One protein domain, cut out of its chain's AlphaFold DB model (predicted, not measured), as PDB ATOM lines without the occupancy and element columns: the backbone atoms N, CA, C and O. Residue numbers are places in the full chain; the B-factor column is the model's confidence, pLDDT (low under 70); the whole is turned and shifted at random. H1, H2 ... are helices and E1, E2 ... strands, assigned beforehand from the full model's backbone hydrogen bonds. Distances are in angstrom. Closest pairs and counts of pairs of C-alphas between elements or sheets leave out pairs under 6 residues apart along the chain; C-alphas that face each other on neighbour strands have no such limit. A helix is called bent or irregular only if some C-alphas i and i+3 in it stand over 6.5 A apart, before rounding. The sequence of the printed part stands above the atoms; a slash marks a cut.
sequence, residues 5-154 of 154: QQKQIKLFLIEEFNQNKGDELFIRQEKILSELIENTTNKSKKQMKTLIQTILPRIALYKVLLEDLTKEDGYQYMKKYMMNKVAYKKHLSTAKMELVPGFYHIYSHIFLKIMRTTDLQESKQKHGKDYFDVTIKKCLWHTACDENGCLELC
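This is residues 5 to 154 of the 154 residues of an uncharacterized protein of Coprobacillus sp. AF33-1AC (UniProt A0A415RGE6). An open frame of helices: H1, H2 and the bent H3 cluster at one end, the long H4 reaches away from them, and H5 with the hairpin E1 and E2 beside it folds back toward the cluster, leaving a hollow between. H6 closes the circuit next to H3. The 150 residues run H1 H2 H3 H4 H5 E1 E2 H6, mostly helix, with one antiparallel sheet, E1 - E2. The whole is only just compact, close to loose, with a radius of gyration of the C-alphas of 17.6 A and spans of 54 by 37 by 26 A.

H1, residues 6 to 17, begins at C-alpha 6 (-15.408, 30.865, -31.750). H2 is residues 19 to 39, 30.2 A long. H3, residues 45 to 68, was assigned as one helix by its hydrogen bonds but is bent, C-alphas 53 and 56 being 7.5 A apart; its arms are H3a, 45 to 53, and H3b, 56 to 68. H4, residues 71 to 98, is 37.4 A long with a kink of 31 degrees near residue 89. H5 is residues 103 to 117, 21.1 A. E1 is 121 to 127, E2 132 to 139, and H6, 140 to 147, ends at C-alpha 147 (-21.643, 16.601, -46.451).

H1 and H2 form a helical hairpin, the closest C-alphas being Ile 14 and Gly 22, 4.1 A. H2 touches H3b at a steep tilt of 54 degrees, closest at Leu 33 and Ala 60, 5.2 A. H3b and H4 form a hairpin through residues 61 to 66 and 74 to 78 alone. H5's Met 115 and E1's Ser 123 have C-alphas 6.7 A apart. Across E1 and E2, N 124 and O 135 are 2.9 A apart. H3a and H6 only just touch, with 3 pairs of C-alphas within 8 A, closest at Gln 47 and Leu 140, 7.4 A. Every O i to N i+4 pair is within hydrogen-bond range in H1, H2, H3a, H5 and H6; H3b has 8 of 9, H4 20 of 24.

The C-alphas of Asn 20 and Lys 129, 54.8 A apart, are the farthest. The printed part has no cut, its links are tight, and no printed residue is under 70.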
ATOM      1  N   GLN A   5     -12.567  27.708 -31.356       91.44
ATOM      2  CA  GLN A   5     -12.444  28.561 -32.544       91.44
ATOM      3  C   GLN A   5     -13.313  29.817 -32.465       91.44
ATOM      4  O   GLN A   5     -12.938  30.825 -33.056       91.44
ATOM      5  N   GLN A   6     -14.410  29.796 -31.698       95.19
ATOM      6  CA  GLN A   6     -15.408  30.865 -31.750       95.19
ATOM      7  C   GLN A   6     -14.850  32.236 -31.358       95.19
ATOM      8  O   GLN A   6     -15.058  33.218 -32.060       95.19
ATOM      9  N   LYS A   7     -14.002  32.297 -30.321       94.50
ATOM     10  CA  LYS A   7     -13.324  33.551 -29.947       94.50
ATOM     11  C   LYS A   7     -12.480  34.121 -31.096       94.50
ATOM     12  O   LYS A   7     -12.423  35.329 -31.276       94.50
ATOM     13  N   GLN A   8     -11.788  33.260 -31.841       95.06
ATOM     14  CA  GLN A   8     -10.929  33.686 -32.944       95.06
ATOM     15  C   GLN A   8     -11.736  34.091 -34.180       95.06
ATOM     16  O   GLN A   8     -11.326  35.013 -34.874       95.06
ATOM     17  N   ILE A   9     -12.860  33.416 -34.438       97.62
ATOM     18  CA  ILE A   9     -13.791  33.756 -35.520       97.62
ATOM     19  C   ILE A   9     -14.424  35.124 -35.261       97.62
ATOM     20  O   ILE A   9     -14.363  35.977 -36.136       97.62
ATOM     21  N   LYS A  10     -14.927  35.371 -34.043       97.62
ATOM     22  CA  LYS A  10     -15.487  36.676 -33.663       97.62
ATOM     23  C   LYS A  10     -14.507  37.819 -33.915       97.62
ATOM     24  O   LYS A  10     -14.850  38.801 -34.559       97.62
ATOM     25  N   LEU A  11     -13.275  37.673 -33.421       96.94
ATOM     26  CA  LEU A  11     -12.233  38.684 -33.612       96.94
ATOM     27  C   LEU A  11     -11.930  38.910 -35.096       96.94
ATOM     28  O   LEU A  11     -11.831  40.050 -35.518       96.94
ATOM     29  N   PHE A  12     -11.828  37.838 -35.886       97.94
ATOM     30  CA  PHE A  12     -11.606  37.953 -37.326       97.94
ATOM     31  C   PHE A  12     -12.731  38.726 -38.025       97.94
ATOM     32  O   PHE A  12     -12.444  39.645 -38.776       97.94
ATOM     33  N   LEU A  13     -13.996  38.408 -37.743       98.25
ATOM     34  CA  LEU A  13     -15.130  39.103 -38.353       98.25
ATOM     35  C   LEU A  13     -15.156  40.597 -37.998       98.25
ATOM     36  O   LEU A  13     -15.382  41.418 -38.877       98.25
ATOM     37  N   ILE A  14     -14.874  40.959 -36.745       98.19
ATOM     38  CA  ILE A  14     -14.808  42.366 -36.316       98.19
ATOM     39  C   ILE A  14     -13.664  43.113 -37.010       98.19
ATOM     40  O   ILE A  14     -13.841  44.253 -37.435       98.19
ATOM     41  N   GLU A  15     -12.491  42.489 -37.123       97.50
ATOM     42  CA  GLU A  15     -11.334  43.096 -37.786       97.50
ATOM     43  C   GLU A  15     -11.579  43.334 -39.284       97.50
ATOM     44  O   GLU A  15     -11.144  44.349 -39.818       97.50
ATOM     45  N   GLU A  16     -12.272  42.415 -39.959       97.44
ATOM     46  CA  GLU A  16     -12.517  42.490 -41.403       97.44
ATOM     47  C   GLU A  16     -13.740  43.337 -41.774       97.44
ATOM     48  O   GLU A  16     -13.730  44.007 -42.803       97.44
ATOM     49  N   PHE A  17     -14.789  43.313 -40.946       97.25
ATOM     50  CA  PHE A  17     -16.088  43.902 -41.271       97.25
ATOM     51  C   PHE A  17     -16.513  45.020 -40.327       97.25
ATOM     52  O   PHE A  17     -17.639  45.461 -40.462       97.25
ATOM     53  N   ASN A  18     -15.657  45.507 -39.421       97.62
ATOM     54  CA  ASN A  18     -15.988  46.420 -38.315       97.62
ATOM     55  C   ASN A  18     -16.875  45.800 -37.216       97.62
ATOM     56  O   ASN A  18     -17.421  44.708 -37.362       97.62
ATOM     57  N   GLN A  19     -16.997  46.497 -36.080       97.19
ATOM     58  CA  GLN A  19     -17.677  45.987 -34.884       97.19
ATOM     59  C   GLN A  19     -19.134  45.592 -35.150       97.19
ATOM     60  O   GLN A  19     -19.525  44.473 -34.832       97.19
ATOM     61  N   ASN A  20     -19.923  46.490 -35.748       97.75
ATOM     62  CA  ASN A  20     -21.364  46.293 -35.898       97.75
ATOM     63  C   ASN A  20     -21.658  45.110 -36.826       97.75
ATOM     64  O   ASN A  20     -22.377  44.186 -36.448       97.75
ATOM     65  N   LYS A  21     -21.064  45.110 -38.026       97.50
ATOM     66  CA  LYS A  21     -21.303  44.042 -39.005       97.50
ATOM     67  C   LYS A  21     -20.611  42.738 -38.604       97.50
ATOM     68  O   LYS A  21     -21.168  41.663 -38.810       97.50
ATOM     69  N   GLY A  22     -19.433  42.814 -37.986       98.12
ATOM     70  CA  GLY A  22     -18.722  41.649 -37.468       98.12
ATOM     71  C   GLY A  22     -19.499  40.911 -36.374       98.12
ATOM     72  O   GLY A  22     -19.558  39.680 -36.399       98.12
ATOM     73  N   ASP A  23     -20.136  41.635 -35.447       98.38
ATOM     74  CA  ASP A  23     -21.004  41.037 -34.425       98.38
ATOM     75  C   ASP A  23     -22.276  40.420 -35.036       98.38
ATOM     76  O   ASP A  23     -22.666  39.316 -34.652       98.38
ATOM     77  N   GLU A  24     -22.893  41.081 -36.019       98.31
ATOM     78  CA  GLU A  24     -24.061  40.561 -36.745       98.31
ATOM     79  C   GLU A  24     -23.747  39.239 -37.472       98.31
ATOM     80  O   GLU A  24     -24.466  38.247 -37.311       98.31
ATOM     81  N   LEU A  25     -22.643  39.198 -38.228       98.44
ATOM     82  CA  LEU A  25     -22.164  37.988 -38.905       98.44
ATOM     83  C   LEU A  25     -21.842  36.879 -37.900       98.44
ATOM     84  O   LEU A  25     -22.139  35.714 -38.149       98.44
ATOM     85  N   PHE A  26     -21.271  37.223 -36.744       98.50
ATOM     86  CA  PHE A  26     -20.956  36.244 -35.710       98.50
ATOM     87  C   PHE A  26     -22.217  35.581 -35.139       98.50
ATOM     88  O   PHE A  26     -22.259  34.361 -35.011       98.50
ATOM     89  N   ILE A  27     -23.273  36.354 -34.866       98.38
ATOM     90  CA  ILE A  27     -24.552  35.814 -34.376       98.38
ATOM     91  C   ILE A  27     -25.171  34.854 -35.402       98.38
ATOM     92  O   ILE A  27     -25.648  33.780 -35.031       98.38
ATOM     93  N   ARG A  28     -25.161  35.212 -36.695       98.50
ATOM     94  CA  ARG A  28     -25.644  34.322 -37.767       98.50
ATOM     95  C   ARG A  28     -24.789  33.057 -37.877       98.50
ATOM     96  O   ARG A  28     -25.328  31.953 -37.916       98.50
ATOM     97  N   GLN A  29     -23.468  33.198 -37.810       98.44
ATOM     98  CA  GLN A  29     -22.535  32.074 -37.802       98.44
ATOM     99  C   GLN A  29     -22.790  31.101 -36.640       98.44
ATOM    100  O   GLN A  29     -22.699  29.890 -36.839       98.44
ATOM    101  N   GLU A  30     -23.118  31.591 -35.439       98.12
ATOM    102  CA  GLU A  30     -23.408  30.737 -34.279       98.12
ATOM    103  C   GLU A  30     -24.702  29.931 -34.451       98.12
ATOM    104  O   GLU A  30     -24.759  28.768 -34.031       98.12
ATOM    105  N   LYS A  31     -25.714  30.510 -35.112       98.31
ATOM    106  CA  LYS A  31     -26.953  29.803 -35.473       98.31
ATOM    107  C   LYS A  31     -26.663  28.676 -36.460       98.31
ATOM    108  O   LYS A  31     -26.947  27.523 -36.147       98.31
ATOM    109  N   ILE A  32     -25.968  28.988 -37.560       98.44
ATOM    110  CA  ILE A  32     -25.545  27.990 -38.554       98.44
ATOM    111  C   ILE A  32     -24.723  26.890 -37.879       98.44
ATOM    112  O   ILE A  32     -24.950  25.709 -38.112       98.44
ATOM    113  N   LEU A  33     -23.775  27.241 -37.004       98.50
ATOM    114  CA  LEU A  33     -22.978  26.236 -36.306       98.50
ATOM    115  C   LEU A  33     -23.840  25.303 -35.445       98.50
ATOM    116  O   LEU A  33     -23.565  24.108 -35.408       98.50
ATOM    117  N   SER A  34     -24.839  25.831 -34.742       97.94
ATOM    118  CA  SER A  34     -25.721  25.019 -33.897       97.94
ATOM    119  C   SER A  34     -26.497  24.005 -34.739       97.94
ATOM    120  O   SER A  34     -26.449  22.813 -34.442       97.94
ATOM    121  N   GLU A  35     -27.062  24.444 -35.864       98.06
ATOM    122  CA  GLU A  35     -27.750  23.575 -36.827       98.06
ATOM    123  C   GLU A  35     -26.809  22.511 -37.415       98.06
ATOM    124  O   GLU A  35     -27.154  21.332 -37.485       98.06
ATOM    125  N   LEU A  36     -25.578  22.889 -37.784       98.12
ATOM    126  CA  LEU A  36     -24.571  21.938 -38.266       98.12
ATOM    127  C   LEU A  36     -24.264  20.853 -37.229       98.12
ATOM    128  O   LEU A  36     -24.079  19.688 -37.582       98.12
ATOM    129  N   ILE A  37     -24.175  21.225 -35.950       97.50
ATOM    130  CA  ILE A  37     -23.887  20.285 -34.863       97.50
ATOM    131  C   ILE A  37     -25.064  19.331 -34.651       97.50
ATOM    132  O   ILE A  37     -24.826  18.135 -34.492       97.50
ATOM    133  N   GLU A  38     -26.295  19.841 -34.665       96.94
ATOM    134  CA  GLU A  38     -27.522  19.051 -34.493       96.94
ATOM    135  C   GLU A  38     -27.735  18.061 -35.643       96.94
ATOM    136  O   GLU A  38     -28.071  16.901 -35.409       96.94
ATOM    137  N   ASN A  39     -27.446  18.482 -36.876       96.56
ATOM    138  CA  ASN A  39     -27.605  17.652 -38.070       96.56
ATOM    139  C   ASN A  39     -26.476  16.625 -38.260       96.56
ATOM    140  O   ASN A  39     -26.606  15.682 -39.046       96.56
ATOM    141  N   THR A  40     -25.353  16.768 -37.549       96.38
ATOM    142  CA  THR A  40     -24.231  15.833 -37.665       96.38
ATOM    143  C   THR A  40     -24.516  14.545 -36.891       96.38
ATOM    144  O   THR A  40     -24.477  14.510 -35.661       96.38
ATOM    145  N   THR A  41     -24.698  13.441 -37.618       93.94
ATOM    146  CA  THR A  41     -24.982  12.111 -37.053       93.94
ATOM    147  C   THR A  41     -23.950  11.061 -37.486       93.94
ATOM    148  O   THR A  41     -23.092  11.311 -38.338       93.94
ATOM    149  N   ASN A  42     -24.011   9.867 -36.879       94.12
ATOM    150  CA  ASN A  42     -23.175   8.704 -37.223       94.12
ATOM    151  C   ASN A  42     -21.659   8.935 -37.094       94.12
ATOM    152  O   ASN A  42     -20.867   8.411 -37.877       94.12
ATOM    153  N   LYS A  43     -21.236   9.719 -36.097       96.06
ATOM    154  CA  LYS A  43     -19.823  10.004 -35.821       96.06
ATOM    155  C   LYS A  43     -19.418   9.470 -34.446       96.06
ATOM    156  O   LYS A  43     -20.196   9.499 -33.493       96.06
ATOM    157  N   SER A  44     -18.171   9.020 -34.316       97.12
ATOM    158  CA  SER A  44     -17.607   8.635 -33.017       97.12
ATOM    159  C   SER A  44     -17.560   9.839 -32.058       97.12
ATOM    160  O   SER A  44     -17.536  10.999 -32.480       97.12
ATOM    161  N   LYS A  45     -17.427   9.593 -30.746       96.12
ATOM    162  CA  LYS A  45     -17.227  10.673 -29.754       96.12
ATOM    163  C   LYS A  45     -16.022  11.566 -30.092       96.12
ATOM    164  O   LYS A  45     -16.062  12.778 -29.878       96.12
ATOM    165  N   LYS A  46     -14.938  10.983 -30.619       96.00
ATOM    166  CA  LYS A  46     -13.709  11.712 -30.965       96.00
ATOM    167  C   LYS A  46     -13.845  12.480 -32.282       96.00
ATOM    168  O   LYS A  46     -13.352  13.610 -32.371       96.00
ATOM    169  N   GLN A  47     -14.562  11.920 -33.253       97.81
ATOM    170  CA  GLN A  47     -14.940  12.623 -34.474       97.81
ATOM    171  C   GLN A  47     -15.842  13.817 -34.148       97.81
ATOM    172  O   GLN A  47     -15.482  14.936 -34.504       97.81
ATOM    173  N   MET A  48     -16.914  13.633 -33.365       97.56
ATOM    174  CA  MET A  48     -17.797  14.734 -32.944       97.56
ATOM    175  C   MET A  48     -17.044  15.835 -32.210       97.56
ATOM    176  O   MET A  48     -17.199  17.016 -32.519       97.56
ATOM    177  N   LYS A  49     -16.154  15.473 -31.281       96.50
ATOM    178  CA  LYS A  49     -15.315  16.462 -30.594       96.50
ATOM    179  C   LYS A  49     -14.477  17.274 -31.583       96.50
ATOM    180  O   LYS A  49     -14.383  18.490 -31.432       96.50
ATOM    181  N   THR A  50     -13.869  16.624 -32.575       96.50
ATOM    182  CA  THR A  50     -13.062  17.295 -33.606       96.50
ATOM    183  C   THR A  50     -13.920  18.182 -34.505       96.50
ATOM    184  O   THR A  50     -13.552  19.335 -34.736       96.50
ATOM    185  N   LEU A  51     -15.077  17.687 -34.951       97.94
ATOM    186  CA  LEU A  51     -16.034  18.429 -35.768       97.94
ATOM    187  C   LEU A  51     -16.462  19.719 -35.070       97.94
ATOM    188  O   LEU A  51     -16.205  20.801 -35.593       97.94
ATOM    189  N   ILE A  52     -16.978  19.619 -33.843       97.56
ATOM    190  CA  ILE A  52     -17.480  20.776 -33.093       97.56
ATOM    191  C   ILE A  52     -16.355  21.760 -32.751       97.56
ATOM    192  O   ILE A  52     -16.526  22.973 -32.830       97.56
ATOM    193  N   GLN A  53     -15.187  21.262 -32.336       96.06
ATOM    194  CA  GLN A  53     -14.108  22.134 -31.863       96.06
ATOM    195  C   GLN A  53     -13.276  22.745 -32.984       96.06
ATOM    196  O   GLN A  53     -12.508  23.667 -32.709       96.06
ATOM    197  N   THR A  54     -13.353  22.213 -34.205       94.31
ATOM    198  CA  THR A  54     -12.389  22.537 -35.260       94.31
ATOM    199  C   THR A  54     -13.062  22.759 -36.605       94.31
ATOM    200  O   THR A  54     -12.885  23.841 -37.155       94.31
ATOM    201  N   ILE A  55     -13.794  21.782 -37.141       97.12
ATOM    202  CA  ILE A  55     -14.208  21.777 -38.554       97.12
ATOM    203  C   ILE A  55     -15.499  22.574 -38.770       97.12
ATOM    204  O   ILE A  55     -15.489  23.555 -39.509       97.12
ATOM    205  N   LEU A  56     -16.581  22.224 -38.067       98.19
ATOM    206  CA  LEU A  56     -17.895  22.852 -38.246       98.19
ATOM    207  C   LEU A  56     -17.887  24.372 -38.019       98.19
ATOM    208  O   LEU A  56     -18.513  25.067 -38.811       98.19
ATOM    209  N   PRO A  57     -17.140  24.946 -37.048       98.06
ATOM    210  CA  PRO A  57     -17.065  26.402 -36.910       98.06
ATOM    211  C   PRO A  57     -16.535  27.112 -38.162       98.06
ATOM    212  O   PRO A  57     -16.947  28.233 -38.448       98.06
ATOM    213  N   ARG A  58     -15.635  26.468 -38.918       97.75
ATOM    214  CA  ARG A  58     -15.090  27.018 -40.167       97.75
ATOM    215  C   ARG A  58     -16.064  26.875 -41.326       97.75
ATOM    216  O   ARG A  58     -16.169  27.795 -42.125       97.75
ATOM    217  N   ILE A  59     -16.789  25.760 -41.383       98.31
ATOM    218  CA  ILE A  59     -17.874  25.576 -42.352       98.31
ATOM    219  C   ILE A  59     -18.971  26.617 -42.106       98.31
ATOM    220  O   ILE A  59     -19.393  27.278 -43.046       98.31
ATOM    221  N   ALA A  60     -19.372  26.828 -40.851       98.50
ATOM    222  CA  ALA A  60     -20.339  27.858 -40.482       98.50
ATOM    223  C   ALA A  60     -19.845  29.271 -40.831       98.50
ATOM    224  O   ALA A  60     -20.619  30.072 -41.344       98.50
ATOM    225  N   LEU A  61     -18.559  29.571 -40.601       98.50
ATOM    226  CA  LEU A  61     -17.966  30.849 -41.011       98.50
ATOM    227  C   LEU A  61     -18.052  31.045 -42.528       98.50
ATOM    228  O   LEU A  61     -18.445  32.108 -42.986       98.50
ATOM    229  N   TYR A  62     -17.713  30.027 -43.312       98.44
ATOM    230  CA  TYR A  62     -17.827  30.127 -44.761       98.44
ATOM    231  C   TYR A  62     -19.275  30.328 -45.207       98.44
ATOM    232  O   TYR A  62     -19.548  31.238 -45.978       98.44
ATOM    233  N   LYS A  63     -20.210  29.533 -44.671       98.44
ATOM    234  CA  LYS A  63     -21.635  29.644 -45.004       98.44
ATOM    235  C   LYS A  63     -22.190  31.038 -44.702       98.44
ATOM    236  O   LYS A  63     -22.857  31.582 -45.568       98.44
ATOM    237  N   VAL A  64     -21.859  31.641 -43.552       98.38
ATOM    238  CA  VAL A  64     -22.336  33.001 -43.244       98.38
ATOM    239  C   VAL A  64     -21.739  34.056 -44.178       98.38
ATOM    240  O   VAL A  64     -22.408  35.022 -44.518       98.38
ATOM    241  N   LEU A  65     -20.488  33.882 -44.619       98.25
ATOM    242  CA  LEU A  65     -19.865  34.810 -45.565       98.25
ATOM    243  C   LEU A  65     -20.578  34.764 -46.920       98.25
ATOM    244  O   LEU A  65     -20.775  35.808 -47.529       98.25
ATOM    245  N   LEU A  66     -21.010  33.579 -47.360       97.62
ATOM    246  CA  LEU A  66     -21.748  33.402 -48.613       97.62
ATOM    247  C   LEU A  66     -23.175  33.971 -48.598       97.62
ATOM    248  O   LEU A  66     -23.781  34.078 -49.659       97.62
ATOM    249  N   GLU A  67     -23.730  34.323 -47.435       96.56
ATOM    250  CA  GLU A  67     -25.032  35.006 -47.380       96.56
ATOM    251  C   GLU A  67     -24.945  36.440 -47.915       96.56
ATOM    252  O   GLU A  67     -25.906  36.939 -48.498       96.56
ATOM    253  N   ASP A  68     -23.789  37.087 -47.736       95.06
ATOM    254  CA  ASP A  68     -23.591  38.502 -48.052       95.06
ATOM    255  C   ASP A  68     -22.561  38.721 -49.182       95.06
ATOM    256  O   ASP A  68     -22.432  39.840 -49.682       95.06
ATOM    257  N   LEU A  69     -21.805  37.686 -49.575       96.44
ATOM    258  CA  LEU A  69     -20.679  37.771 -50.513       96.44
ATOM    259  C   LEU A  69     -20.769  36.732 -51.635       96.44
ATOM    260  O   LEU A  69     -21.428  35.699 -51.519       96.44
ATOM    261  N   THR A  70     -20.022  36.981 -52.712       97.00
ATOM    262  CA  THR A  70     -19.810  35.993 -53.776       97.00
ATOM    263  C   THR A  70     -19.032  34.777 -53.260       97.00
ATOM    264  O   THR A  70     -18.359  34.831 -52.224       97.00
ATOM    265  N   LYS A  71     -19.082  33.664 -54.005       95.81
ATOM    266  CA  LYS A  71     -18.313  32.458 -53.672       95.81
ATOM    267  C   LYS A  71     -16.812  32.744 -53.657       95.81
ATOM    268  O   LYS A  71     -16.099  32.293 -52.759       95.81
ATOM    269  N   GLU A  72     -16.348  33.526 -54.624       96.50
ATOM    270  CA  GLU A  72     -14.961  33.946 -54.773       96.50
ATOM    271  C   GLU A  72     -14.505  34.774 -53.566       96.50
ATOM    272  O   GLU A  72     -13.484  34.449 -52.953       96.50
ATOM    273  N   ASP A  73     -15.279  35.786 -53.172       96.88
ATOM    274  CA  ASP A  73     -14.951  36.648 -52.033       96.88
ATOM    275  C   ASP A  73     -15.007  35.879 -50.710       96.88
ATOM    276  O   ASP A  73     -14.071  35.944 -49.907       96.88
ATOM    277  N   GLY A  74     -16.056  35.076 -50.502       97.06
ATOM    278  CA  GLY A  74     -16.181  34.209 -49.331       97.06
ATOM    279  C   GLY A  74     -14.982  33.268 -49.188       97.06
ATOM    280  O   GLY A  74     -14.433  33.108 -48.091       97.06
ATOM    281  N   TYR A  75     -14.504  32.705 -50.302       96.69
ATOM    282  CA  TYR A  75     -13.296  31.887 -50.322       96.69
ATOM    283  C   TYR A  75     -12.036  32.691 -49.971       96.69
ATOM    284  O   TYR A  75     -11.216  32.222 -49.174       96.69
ATOM    285  N   GLN A  76     -11.874  33.913 -50.492       97.62
ATOM    286  CA  GLN A  76     -10.726  34.758 -50.139       97.62
ATOM    287  C   GLN A  76     -10.710  35.122 -48.650       97.62
ATOM    288  O   GLN A  76      -9.653  35.039 -48.015       97.62
ATOM    289  N   TYR A  77     -11.860  35.441 -48.053       97.81
ATOM    290  CA  TYR A  77     -11.951  35.675 -46.609       97.81
ATOM    291  C   TYR A  77     -11.631  34.414 -45.802       97.81
ATOM    292  O   TYR A  77     -10.877  34.484 -44.827       97.81
ATOM    293  N   MET A  78     -12.109  33.241 -46.230       97.25
ATOM    294  CA  MET A  78     -11.738  31.972 -45.596       97.25
ATOM    295  C   MET A  78     -10.238  31.694 -45.689       97.25
ATOM    296  O   MET A  78      -9.618  31.322 -44.688       97.25
ATOM    297  N   LYS A  79      -9.619  31.935 -46.848       96.56
ATOM    298  CA  LYS A  79      -8.167  31.827 -47.032       96.56
ATOM    299  C   LYS A  79      -7.422  32.787 -46.106       96.56
ATOM    300  O   LYS A  79      -6.476  32.372 -45.435       96.56
ATOM    301  N   LYS A  80      -7.877  34.041 -45.999       97.19
ATOM    302  CA  LYS A  80      -7.307  35.050 -45.092       97.19
ATOM    303  C   LYS A  80      -7.390  34.600 -43.634       97.19
ATOM    304  O   LYS A  80      -6.382  34.643 -42.927       97.19
ATOM    305  N   TYR A  81      -8.541  34.090 -43.193       96.94
ATOM    306  CA  TYR A  81      -8.707  33.511 -41.858       96.94
ATOM    307  C   TYR A  81      -7.741  32.339 -41.628       96.94
ATOM    308  O   TYR A  81      -7.008  32.303 -40.634       96.94
ATOM    309  N   MET A  82      -7.686  31.386 -42.559       95.12
ATOM    310  CA  MET A  82      -6.848  30.197 -42.419       95.12
ATOM    311  C   MET A  82      -5.361  30.543 -42.357       95.12
ATOM    312  O   MET A  82      -4.669  30.042 -41.473       95.12
ATOM    313  N   MET A  83      -4.877  31.448 -43.206       94.62
ATOM    314  CA  MET A  83      -3.464  31.828 -43.238       94.62
ATOM    315  C   MET A  83      -3.085  32.730 -42.057       94.62
ATOM    316  O   MET A  83      -2.194  32.405 -41.268       94.62
ATOM    317  N   ASN A  84      -3.811  33.832 -41.868       93.88
ATOM    318  CA  ASN A  84      -3.384  34.891 -40.951       93.88
ATOM    319  C   ASN A  84      -3.746  34.590 -39.495       93.88
ATOM    320  O   ASN A  84      -3.134  35.126 -38.572       93.88
ATOM    321  N   LYS A  85      -4.752  33.739 -39.257       92.88
ATOM    322  CA  LYS A  85      -5.235  33.436 -37.906       92.88
ATOM    323  C   LYS A  85      -4.853  32.026 -37.476       92.88
ATOM    324  O   LYS A  85      -4.347  31.852 -36.362       92.88
ATOM    325  N   VAL A  86      -5.101  31.016 -38.308       92.31
ATOM    326  CA  VAL A  86      -4.867  29.613 -37.928       92.31
ATOM    327  C   VAL A  86      -3.415  29.205 -38.182       92.31
ATOM    328  O   VAL A  86      -2.736  28.779 -37.244       92.31
ATOM    329  N   ALA A  87      -2.924  29.368 -39.411       93.56
ATOM    330  CA  ALA A  87      -1.595  28.924 -39.822       93.56
ATOM    331  C   ALA A  87      -0.492  29.706 -39.108       93.56
ATOM    332  O   ALA A  87       0.431  29.084 -38.593       93.56
ATOM    333  N   TYR A  88      -0.636  31.027 -38.950       92.44
ATOM    334  CA  TYR A  88       0.318  31.849 -38.194       92.44
ATOM    335  C   TYR A  88       0.611  31.289 -36.789       92.44
ATOM    336  O   TYR A  88       1.762  31.068 -36.414       92.44
ATOM    337  N   LYS A  89      -0.435  30.957 -36.016       90.75
ATOM    338  CA  LYS A  89      -0.273  30.367 -34.674       90.75
ATOM    339  C   LYS A  89       0.378  28.986 -34.714       90.75
ATOM    340  O   LYS A  89       1.138  28.644 -33.810       90.75
ATOM    341  N   LYS A  90       0.052  28.178 -35.727       91.56
ATOM    342  CA  LYS A  90       0.635  26.844 -35.905       91.56
ATOM    343  C   LYS A  90       2.111  26.933 -36.257       91.56
ATOM    344  O   LYS A  90       2.898  26.268 -35.600       91.56
ATOM    345  N   HIS A  91       2.477  27.807 -37.185       94.31
ATOM    346  CA  HIS A  91       3.859  28.043 -37.575       94.31
ATOM    347  C   HIS A  91       4.709  28.490 -36.381       94.31
ATOM    348  O   HIS A  91       5.709  27.847 -36.084       94.31
ATOM    349  N   LEU A  92       4.257  29.490 -35.611       93.31
ATOM    350  CA  LEU A  92       4.970  29.924 -34.402       93.31
ATOM    351  C   LEU A  92       5.131  28.807 -33.362       93.31
ATOM    352  O   LEU A  92       6.131  28.761 -32.648       93.31
ATOM    353  N   SER A  93       4.140  27.923 -33.238       92.69
ATOM    354  CA  SER A  93       4.234  26.770 -32.343       92.69
ATOM    355  C   SER A  93       5.242  25.743 -32.855       92.69
ATOM    356  O   SER A  93       6.012  25.223 -32.054       92.69
ATOM    357  N   THR A  94       5.230  25.441 -34.153       93.19
ATOM    358  CA  THR A  94       6.134  24.462 -34.769       93.19
ATOM    359  C   THR A  94       7.577  24.958 -34.749       93.19
ATOM    360  O   THR A  94       8.441  24.216 -34.303       93.19
ATOM    361  N   ALA A  95       7.825  26.227 -35.085       95.69
ATOM    362  CA  ALA A  95       9.161  26.826 -35.057       95.69
ATOM    363  C   ALA A  95       9.828  26.710 -33.674       95.69
ATOM    364  O   ALA A  95      11.026  26.478 -33.567       95.69
ATOM    365  N   LYS A  96       9.047  26.804 -32.588       94.81
ATOM    366  CA  LYS A  96       9.556  26.574 -31.224       94.81
ATOM    367  C   LYS A  96       9.886  25.107 -30.951       94.81
ATOM    368  O   LYS A  96      10.822  24.831 -30.211       94.81
ATOM    369  N   MET A  97       9.109  24.176 -31.504       93.19
ATOM    370  CA  MET A  97       9.355  22.740 -31.348       93.19
ATOM    371  C   MET A  97      10.577  22.285 -32.153       93.19
ATOM    372  O   MET A  97      11.306  21.416 -31.689       93.19
ATOM    373  N   GLU A  98      10.831  22.901 -33.309       95.19
ATOM    374  CA  GLU A  98      11.985  22.615 -34.174       95.19
ATOM    375  C   GLU A  98      13.337  22.895 -33.502       95.19
ATOM    376  O   GLU A  98      14.341  22.302 -33.883       95.19
ATOM    377  N   LEU A  99      13.364  23.727 -32.454       95.31
ATOM    378  CA  LEU A  99      14.563  23.982 -31.647       95.31
ATOM    379  C   LEU A  99      14.954  22.800 -30.742       95.31
ATOM    380  O   LEU A  99      16.049  22.794 -30.182       95.31
ATOM    381  N   VAL A 100      14.072  21.813 -30.556       94.88
ATOM    382  CA  VAL A 100      14.342  20.648 -29.706       94.88
ATOM    383  C   VAL A 100      15.315  19.699 -30.423       94.88
ATOM    384  O   VAL A 100      15.023  19.256 -31.537       94.88
ATOM    385  N   PRO A 101      16.446  19.312 -29.802       95.94
ATOM    386  CA  PRO A 101      17.360  18.338 -30.393       95.94
ATOM    387  C   PRO A 101      16.648  17.030 -30.756       95.94
ATOM    388  O   PRO A 101      15.906  16.464 -29.955       95.94
ATOM    389  N   GLY A 102      16.857  16.551 -31.985       93.75
ATOM    390  CA  GLY A 102      16.181  15.353 -32.490       93.75
ATOM    391  C   GLY A 102      14.692  15.545 -32.809       93.75
ATOM    392  O   GLY A 102      13.992  14.544 -32.980       93.75
ATOM    393  N   PHE A 103      14.205  16.791 -32.926       93.50
ATOM    394  CA  PHE A 103      12.801  17.119 -33.215       93.50
ATOM    395  C   PHE A 103      12.205  16.266 -34.332       93.50
ATOM    396  O   PHE A 103      11.131  15.701 -34.145       93.50
ATOM    397  N   TYR A 104      12.910  16.118 -35.458       92.31
ATOM    398  CA  TYR A 104      12.425  15.332 -36.591       92.31
ATOM    399  C   TYR A 104      12.034  13.903 -36.188       92.31
ATOM    400  O   TYR A 104      10.949  13.446 -36.537       92.31
ATOM    401  N   HIS A 105      12.880  13.222 -35.409       92.94
ATOM    402  CA  HIS A 105      12.646  11.842 -34.987       92.94
ATOM    403  C   HIS A 105      11.483  11.737 -33.991       92.94
ATOM    404  O   HIS A 105      10.646  10.840 -34.086       92.94
ATOM    405  N   ILE A 106      11.395  12.686 -33.053       93.56
ATOM    406  CA  ILE A 106      10.295  12.758 -32.081       93.56
ATOM    407  C   ILE A 106       8.970  13.016 -32.808       93.56
ATOM    408  O   ILE A 106       7.978  12.315 -32.587       93.56
ATOM    409  N   TYR A 107       8.960  14.011 -33.694       93.50
ATOM    410  CA  TYR A 107       7.793  14.410 -34.463       93.50
ATOM    411  C   TYR A 107       7.314  13.278 -35.367       93.50
ATOM    412  O   TYR A 107       6.143  12.913 -35.288       93.50
ATOM    413  N   SER A 108       8.198  12.689 -36.182       93.94
ATOM    414  CA  SER A 108       7.834  11.622 -37.118       93.94
ATOM    415  C   SER A 108       7.273  10.401 -36.385       93.94
ATOM    416  O   SER A 108       6.220   9.888 -36.766       93.94
ATOM    417  N   HIS A 109       7.895   9.992 -35.275       93.56
ATOM    418  CA  HIS A 109       7.430   8.868 -34.469       93.56
ATOM    419  C   HIS A 109       6.017   9.102 -33.907       93.56
ATOM    420  O   HIS A 109       5.124   8.266 -34.077       93.56
ATOM    421  N   ILE A 110       5.789  10.253 -33.261       95.12
ATOM    422  CA  ILE A 110       4.484  10.600 -32.679       95.12
ATOM    423  C   ILE A 110       3.434  10.767 -33.780       95.12
ATOM    424  O   ILE A 110       2.327  10.234 -33.661       95.12
ATOM    425  N   PHE A 111       3.774  11.477 -34.855       95.31
ATOM    426  CA  PHE A 111       2.882  11.728 -35.979       95.31
ATOM    427  C   PHE A 111       2.405  10.416 -36.602       95.31
ATOM    428  O   PHE A 111       1.201  10.177 -36.658       95.31
ATOM    429  N   LEU A 112       3.319   9.515 -36.977       96.00
ATOM    430  CA  LEU A 112       2.960   8.228 -37.575       96.00
ATOM    431  C   LEU A 112       2.105   7.376 -36.629       96.00
ATOM    432  O   LEU A 112       1.113   6.786 -37.062       96.00
ATOM    433  N   LYS A 113       2.415   7.364 -35.326       95.88
ATOM    434  CA  LYS A 113       1.581   6.687 -34.321       95.88
ATOM    435  C   LYS A 113       0.155   7.247 -34.294       95.88
ATOM    436  O   LYS A 113      -0.802   6.471 -34.292       95.88
ATOM    437  N   ILE A 114      -0.010   8.572 -34.314       95.56
ATOM    438  CA  ILE A 114      -1.332   9.219 -34.376       95.56
ATOM    439  C   ILE A 114      -2.043   8.847 -35.678       95.56
ATOM    440  O   ILE A 114      -3.199   8.434 -35.641       95.56
ATOM    441  N   MET A 115      -1.355   8.936 -36.815       95.25
ATOM    442  CA  MET A 115      -1.906   8.611 -38.131       95.25
ATOM    443  C   MET A 115      -2.419   7.163 -38.236       95.25
ATOM    444  O   MET A 115      -3.343   6.916 -39.005       95.25
ATOM    445  N   ARG A 116      -1.843   6.212 -37.481       93.69
ATOM    446  CA  ARG A 116      -2.286   4.799 -37.436       93.69
ATOM    447  C   ARG A 116      -3.458   4.549 -36.494       93.69
ATOM    448  O   ARG A 116      -4.238   3.637 -36.721       93.69
ATOM    449  N   THR A 117      -3.532   5.301 -35.400       94.50
ATOM    450  CA  THR A 117      -4.462   5.031 -34.286       94.50
ATOM    451  C   THR A 117      -5.684   5.937 -34.292       94.50
ATOM    452  O   THR A 117      -6.633   5.725 -33.538       94.50
ATOM    453  N   THR A 118      -5.662   6.993 -35.099       95.31
ATOM    454  CA  THR A 118      -6.756   7.944 -35.160       95.31
ATOM    455  C   THR A 118      -7.915   7.424 -36.006       95.31
ATOM    456  O   THR A 118      -7.721   6.841 -37.060       95.31
ATOM    457  N   ASP A 119      -9.132   7.716 -35.567       96.06
ATOM    458  CA  ASP A 119     -10.401   7.499 -36.265       96.06
ATOM    459  C   ASP A 119     -10.843   8.726 -37.086       96.06
ATOM    460  O   ASP A 119     -11.947   8.775 -37.624       96.06
ATOM    461  N   LEU A 120     -10.000   9.761 -37.154       96.88
ATOM    462  CA  LEU A 120     -10.271  10.973 -37.931       96.88
ATOM    463  C   LEU A 120      -9.937  10.802 -39.419       96.88
ATOM    464  O   LEU A 120     -10.338  11.626 -40.234       96.88
ATOM    465  N   GLN A 121      -9.152   9.785 -39.766       95.31
ATOM    466  CA  GLN A 121      -8.693   9.534 -41.126       95.31
ATOM    467  C   GLN A 121      -8.170   8.109 -41.274       95.31
ATOM    468  O   GLN A 121      -7.700   7.514 -40.309       95.31
ATOM    469  N   GLU A 122      -8.181   7.609 -42.503       95.75
ATOM    470  CA  GLU A 122      -7.532   6.357 -42.890       95.75
ATOM    471  C   GLU A 122      -6.288   6.694 -43.716       95.75
ATOM    472  O   GLU A 122      -6.369   7.510 -44.636       95.75
ATOM    473  N   SER A 123      -5.131   6.095 -43.409       95.75
ATOM    474  CA  SER A 123      -3.877   6.401 -44.111       95.75
ATOM    475  C   SER A 123      -3.032   5.166 -44.420       95.75
ATOM    476  O   SER A 123      -2.986   4.215 -43.643       95.75
ATOM    477  N   LYS A 124      -2.327   5.202 -45.557       96.44
ATOM    478  CA  LYS A 124      -1.201   4.308 -45.866       96.44
ATOM    479  C   LYS A 124       0.100   5.040 -45.568       96.44
ATOM    480  O   LYS A 124       0.192   6.233 -45.841       96.44
ATOM    481  N   GLN A 125       1.089   4.342 -45.016       95.50
ATOM    482  CA  GLN A 125       2.330   4.967 -44.558       95.50
ATOM    483  C   GLN A 125       3.558   4.213 -45.063       95.50
ATOM    484  O   GLN A 125       3.534   2.985 -45.150       95.50
ATOM    485  N   LYS A 126       4.636   4.949 -45.339       94.62
ATOM    486  CA  LYS A 126       6.000   4.425 -45.498       94.62
ATOM    487  C   LYS A 126       6.921   5.172 -44.542       94.62
ATOM    488  O   LYS A 126       6.671   6.331 -44.228       94.62
ATOM    489  N   HIS A 127       7.955   4.510 -44.050       93.00
ATOM    490  CA  HIS A 127       8.909   5.111 -43.125       93.00
ATOM    491  C   HIS A 127      10.285   4.502 -43.363       93.00
ATOM    492  O   HIS A 127      10.423   3.278 -43.369       93.00
ATOM    493  N   GLY A 128      11.281   5.360 -43.546       90.56
ATOM    494  CA  GLY A 128      12.689   4.995 -43.595       90.56
ATOM    495  C   GLY A 128      13.482   5.742 -42.530       90.56
ATOM    496  O   GLY A 128      12.919   6.332 -41.615       90.56
ATOM    497  N   LYS A 129      14.810   5.701 -42.647       86.69
ATOM    498  CA  LYS A 129      15.712   6.332 -41.676       86.69
ATOM    499  C   LYS A 129      15.549   7.860 -41.636       86.69
ATOM    500  O   LYS A 129      15.508   8.439 -40.554       86.69
ATOM    501  N   ASP A 130      15.385   8.474 -42.809       90.06
ATOM    502  CA  ASP A 130      15.443   9.933 -42.986       90.06
ATOM    503  C   ASP A 130      14.148  10.496 -43.602       90.06
ATOM    504  O   ASP A 130      14.089  11.661 -43.992       90.06
ATOM    505  N   TYR A 131      13.113   9.661 -43.742       93.81
ATOM    506  CA  TYR A 131      11.866  10.039 -44.397       93.81
ATOM    507  C   TYR A 131      10.660   9.289 -43.832       93.81
ATOM    508  O   TYR A 131      10.759   8.171 -43.318       93.81
ATOM    509  N   PHE A 132       9.486   9.882 -44.017       95.38
ATOM    510  CA  PHE A 132       8.217   9.182 -43.923       95.38
ATOM    511  C   PHE A 132       7.248   9.724 -44.968       95.38
ATOM    512  O   PHE A 132       7.247  10.916 -45.252       95.38
ATOM    513  N   ASP A 133       6.390   8.848 -45.477       96.00
ATOM    514  CA  ASP A 133       5.300   9.201 -46.379       96.00
ATOM    515  C   ASP A 133       3.975   8.799 -45.759       96.00
ATOM    516  O   ASP A 133       3.842   7.720 -45.174       96.00
ATOM    517  N   VAL A 134       2.966   9.645 -45.939       96.44
ATOM    518  CA  VAL A 134       1.601   9.383 -45.495       96.44
ATOM    519  C   VAL A 134       0.635   9.736 -46.614       96.44
ATOM    520  O   VAL A 134       0.528  10.884 -47.028       96.44
ATOM    521  N   THR A 135      -0.118   8.744 -47.078       96.38
ATOM    522  CA  THR A 135      -1.208   8.929 -48.034       96.38
ATOM    523  C   THR A 135      -2.536   8.751 -47.318       96.38
ATOM    524  O   THR A 135      -2.913   7.628 -46.977       96.38
ATOM    525  N   ILE A 136      -3.258   9.850 -47.110       95.81
ATOM    526  CA  ILE A 136      -4.607   9.832 -46.541       95.81
ATOM    527  C   ILE A 136      -5.592   9.346 -47.615       95.81
ATOM    528  O   ILE A 136      -5.558   9.805 -48.753       95.81
ATOM    529  N   LYS A 137      -6.435   8.372 -47.266       95.50
ATOM    530  CA  LYS A 137      -7.459   7.774 -48.141       95.50
ATOM    531  C   LYS A 137      -8.878   8.179 -47.764       95.50
ATOM    532  O   LYS A 137      -9.734   8.224 -48.636       95.50
ATOM    533  N   LYS A 138      -9.111   8.498 -46.491       95.50
ATOM    534  CA  LYS A 138     -10.350   9.105 -45.991       95.50
ATOM    535  C   LYS A 138      -9.997  10.142 -44.940       95.50
ATOM    536  O   LYS A 138      -9.096   9.889 -44.147       95.50
ATOM    537  N   CYS A 139     -10.692  11.274 -44.920       96.31
ATOM    538  CA  CYS A 139     -10.426  12.379 -44.001       96.31
ATOM    539  C   CYS A 139     -11.741  12.959 -43.482       96.31
ATOM    540  O   CYS A 139     -12.586  13.362 -44.275       96.31
ATOM    541  N   LEU A 140     -11.882  13.068 -42.159       97.56
ATOM    542  CA  LEU A 140     -13.066  13.641 -41.520       97.56
ATOM    543  C   LEU A 140     -13.357  15.072 -41.988       97.56
ATOM    544  O   LEU A 140     -14.519  15.440 -42.111       97.56
ATOM    545  N   TRP A 141     -12.320  15.879 -42.241       96.88
ATOM    546  CA  TRP A 141     -12.495  17.245 -42.745       96.88
ATOM    547  C   TRP A 141     -13.079  17.243 -44.155       96.88
ATOM    548  O   TRP A 141     -14.057  17.940 -44.397       96.88
ATOM    549  N   HIS A 142     -12.525  16.421 -45.048       97.12
ATOM    550  CA  HIS A 142     -13.025  16.286 -46.414       97.12
ATOM    551  C   HIS A 142     -14.486  15.830 -46.425       97.12
ATOM    552  O   HIS A 142     -15.323  16.491 -47.024       97.12
ATOM    553  N   THR A 143     -14.807  14.764 -45.681       96.88
ATOM    554  CA  THR A 143     -16.182  14.266 -45.547       96.88
ATOM    555  C   THR A 143     -17.124  15.336 -45.003       96.88
ATOM    556  O   THR A 143     -18.207  15.511 -45.539       96.88
ATOM    557  N   ALA A 144     -16.718  16.095 -43.980       97.56
ATOM    558  CA  ALA A 144     -17.555  17.164 -43.442       97.56
ATOM    559  C   ALA A 144     -17.782  18.298 -44.454       97.56
ATOM    560  O   ALA A 144     -18.872  18.857 -44.492       97.56
ATOM    561  N   CYS A 145     -16.779  18.654 -45.262       97.38
ATOM    562  CA  CYS A 145     -16.938  19.638 -46.333       97.38
ATOM    563  C   CYS A 145     -17.879  19.139 -47.436       97.38
ATOM    564  O   CYS A 145     -18.724  19.902 -47.896       97.38
ATOM    565  N   ASP A 146     -17.766  17.868 -47.821       97.25
ATOM    566  CA  ASP A 146     -18.636  17.223 -48.808       97.25
ATOM    567  C   ASP A 146     -20.096  17.175 -48.333       97.25
ATOM    568  O   ASP A 146     -20.983  17.729 -48.979       97.25
ATOM    569  N   GLU A 147     -20.327  16.658 -47.116       96.31
ATOM    570  CA  GLU A 147     -21.643  16.601 -46.451       96.31
ATOM    571  C   GLU A 147     -22.311  17.989 -46.329       96.31
ATOM    572  O   GLU A 147     -23.525  18.079 -46.160       96.31
ATOM    573  N   ASN A 148     -21.536  19.077 -46.414       96.69
ATOM    574  CA  ASN A 148     -22.011  20.454 -46.278       96.69
ATOM    575  C   ASN A 148     -21.939  21.288 -47.566       96.69
ATOM    576  O   ASN A 148     -22.220  22.494 -47.511       96.69
ATOM    577  N   GLY A 149     -21.584  20.675 -48.701       95.81
ATOM    578  CA  GLY A 149     -21.530  21.329 -50.009       95.81
ATOM    579  C   GLY A 149     -20.452  22.412 -50.134       95.81
ATOM    580  O   GLY A 149     -20.669  23.405 -50.821       95.81
ATOM    581  N   CYS A 150     -19.318  22.264 -49.445       96.00
ATOM    582  CA  CYS A 150     -18.219  23.237 -49.437       96.00
ATOM    583  C   CYS A 150     -16.845  22.585 -49.670       96.00
ATOM    584  O   CYS A 150     -15.872  22.879 -48.972       96.00
ATOM    585  N   LEU A 151     -16.764  21.683 -50.654       94.62
ATOM    586  CA  LEU A 151     -15.539  20.951 -51.007       94.62
ATOM    587  C   LEU A 151     -14.349  21.860 -51.331       94.62
ATOM    588  O   LEU A 151     -13.217  21.479 -51.056       94.62
ATOM    589  N   GLU A 152     -14.588  23.066 -51.846       93.19
ATOM    590  CA  GLU A 152     -13.533  24.050 -52.098       93.19
ATOM    591  C   GLU A 152     -12.738  24.458 -50.844       93.19
ATOM    592  O   GLU A 152     -11.636  24.981 -50.974       93.19
ATOM    593  N   LEU A 153     -13.264  24.229 -49.634       91.81
ATOM    594  CA  LEU A 153     -12.556  24.510 -48.380       91.81
ATOM    595  C   LEU A 153     -11.566  23.412 -47.956       91.81
ATOM    596  O   LEU A 153     -10.904  23.580 -46.923       91.81
ATOM    597  N   CYS A 154     -11.534  22.278 -48.659       87.25
ATOM    598  CA  CYS A 154     -10.714  21.119 -48.311       87.25
ATOM    599  C   CYS A 154      -9.314  21.171 -48.935       87.25
ATOM    600  O   CYS A 154      -9.182  21.623 -50.091       87.25
TER     601      CYS A 154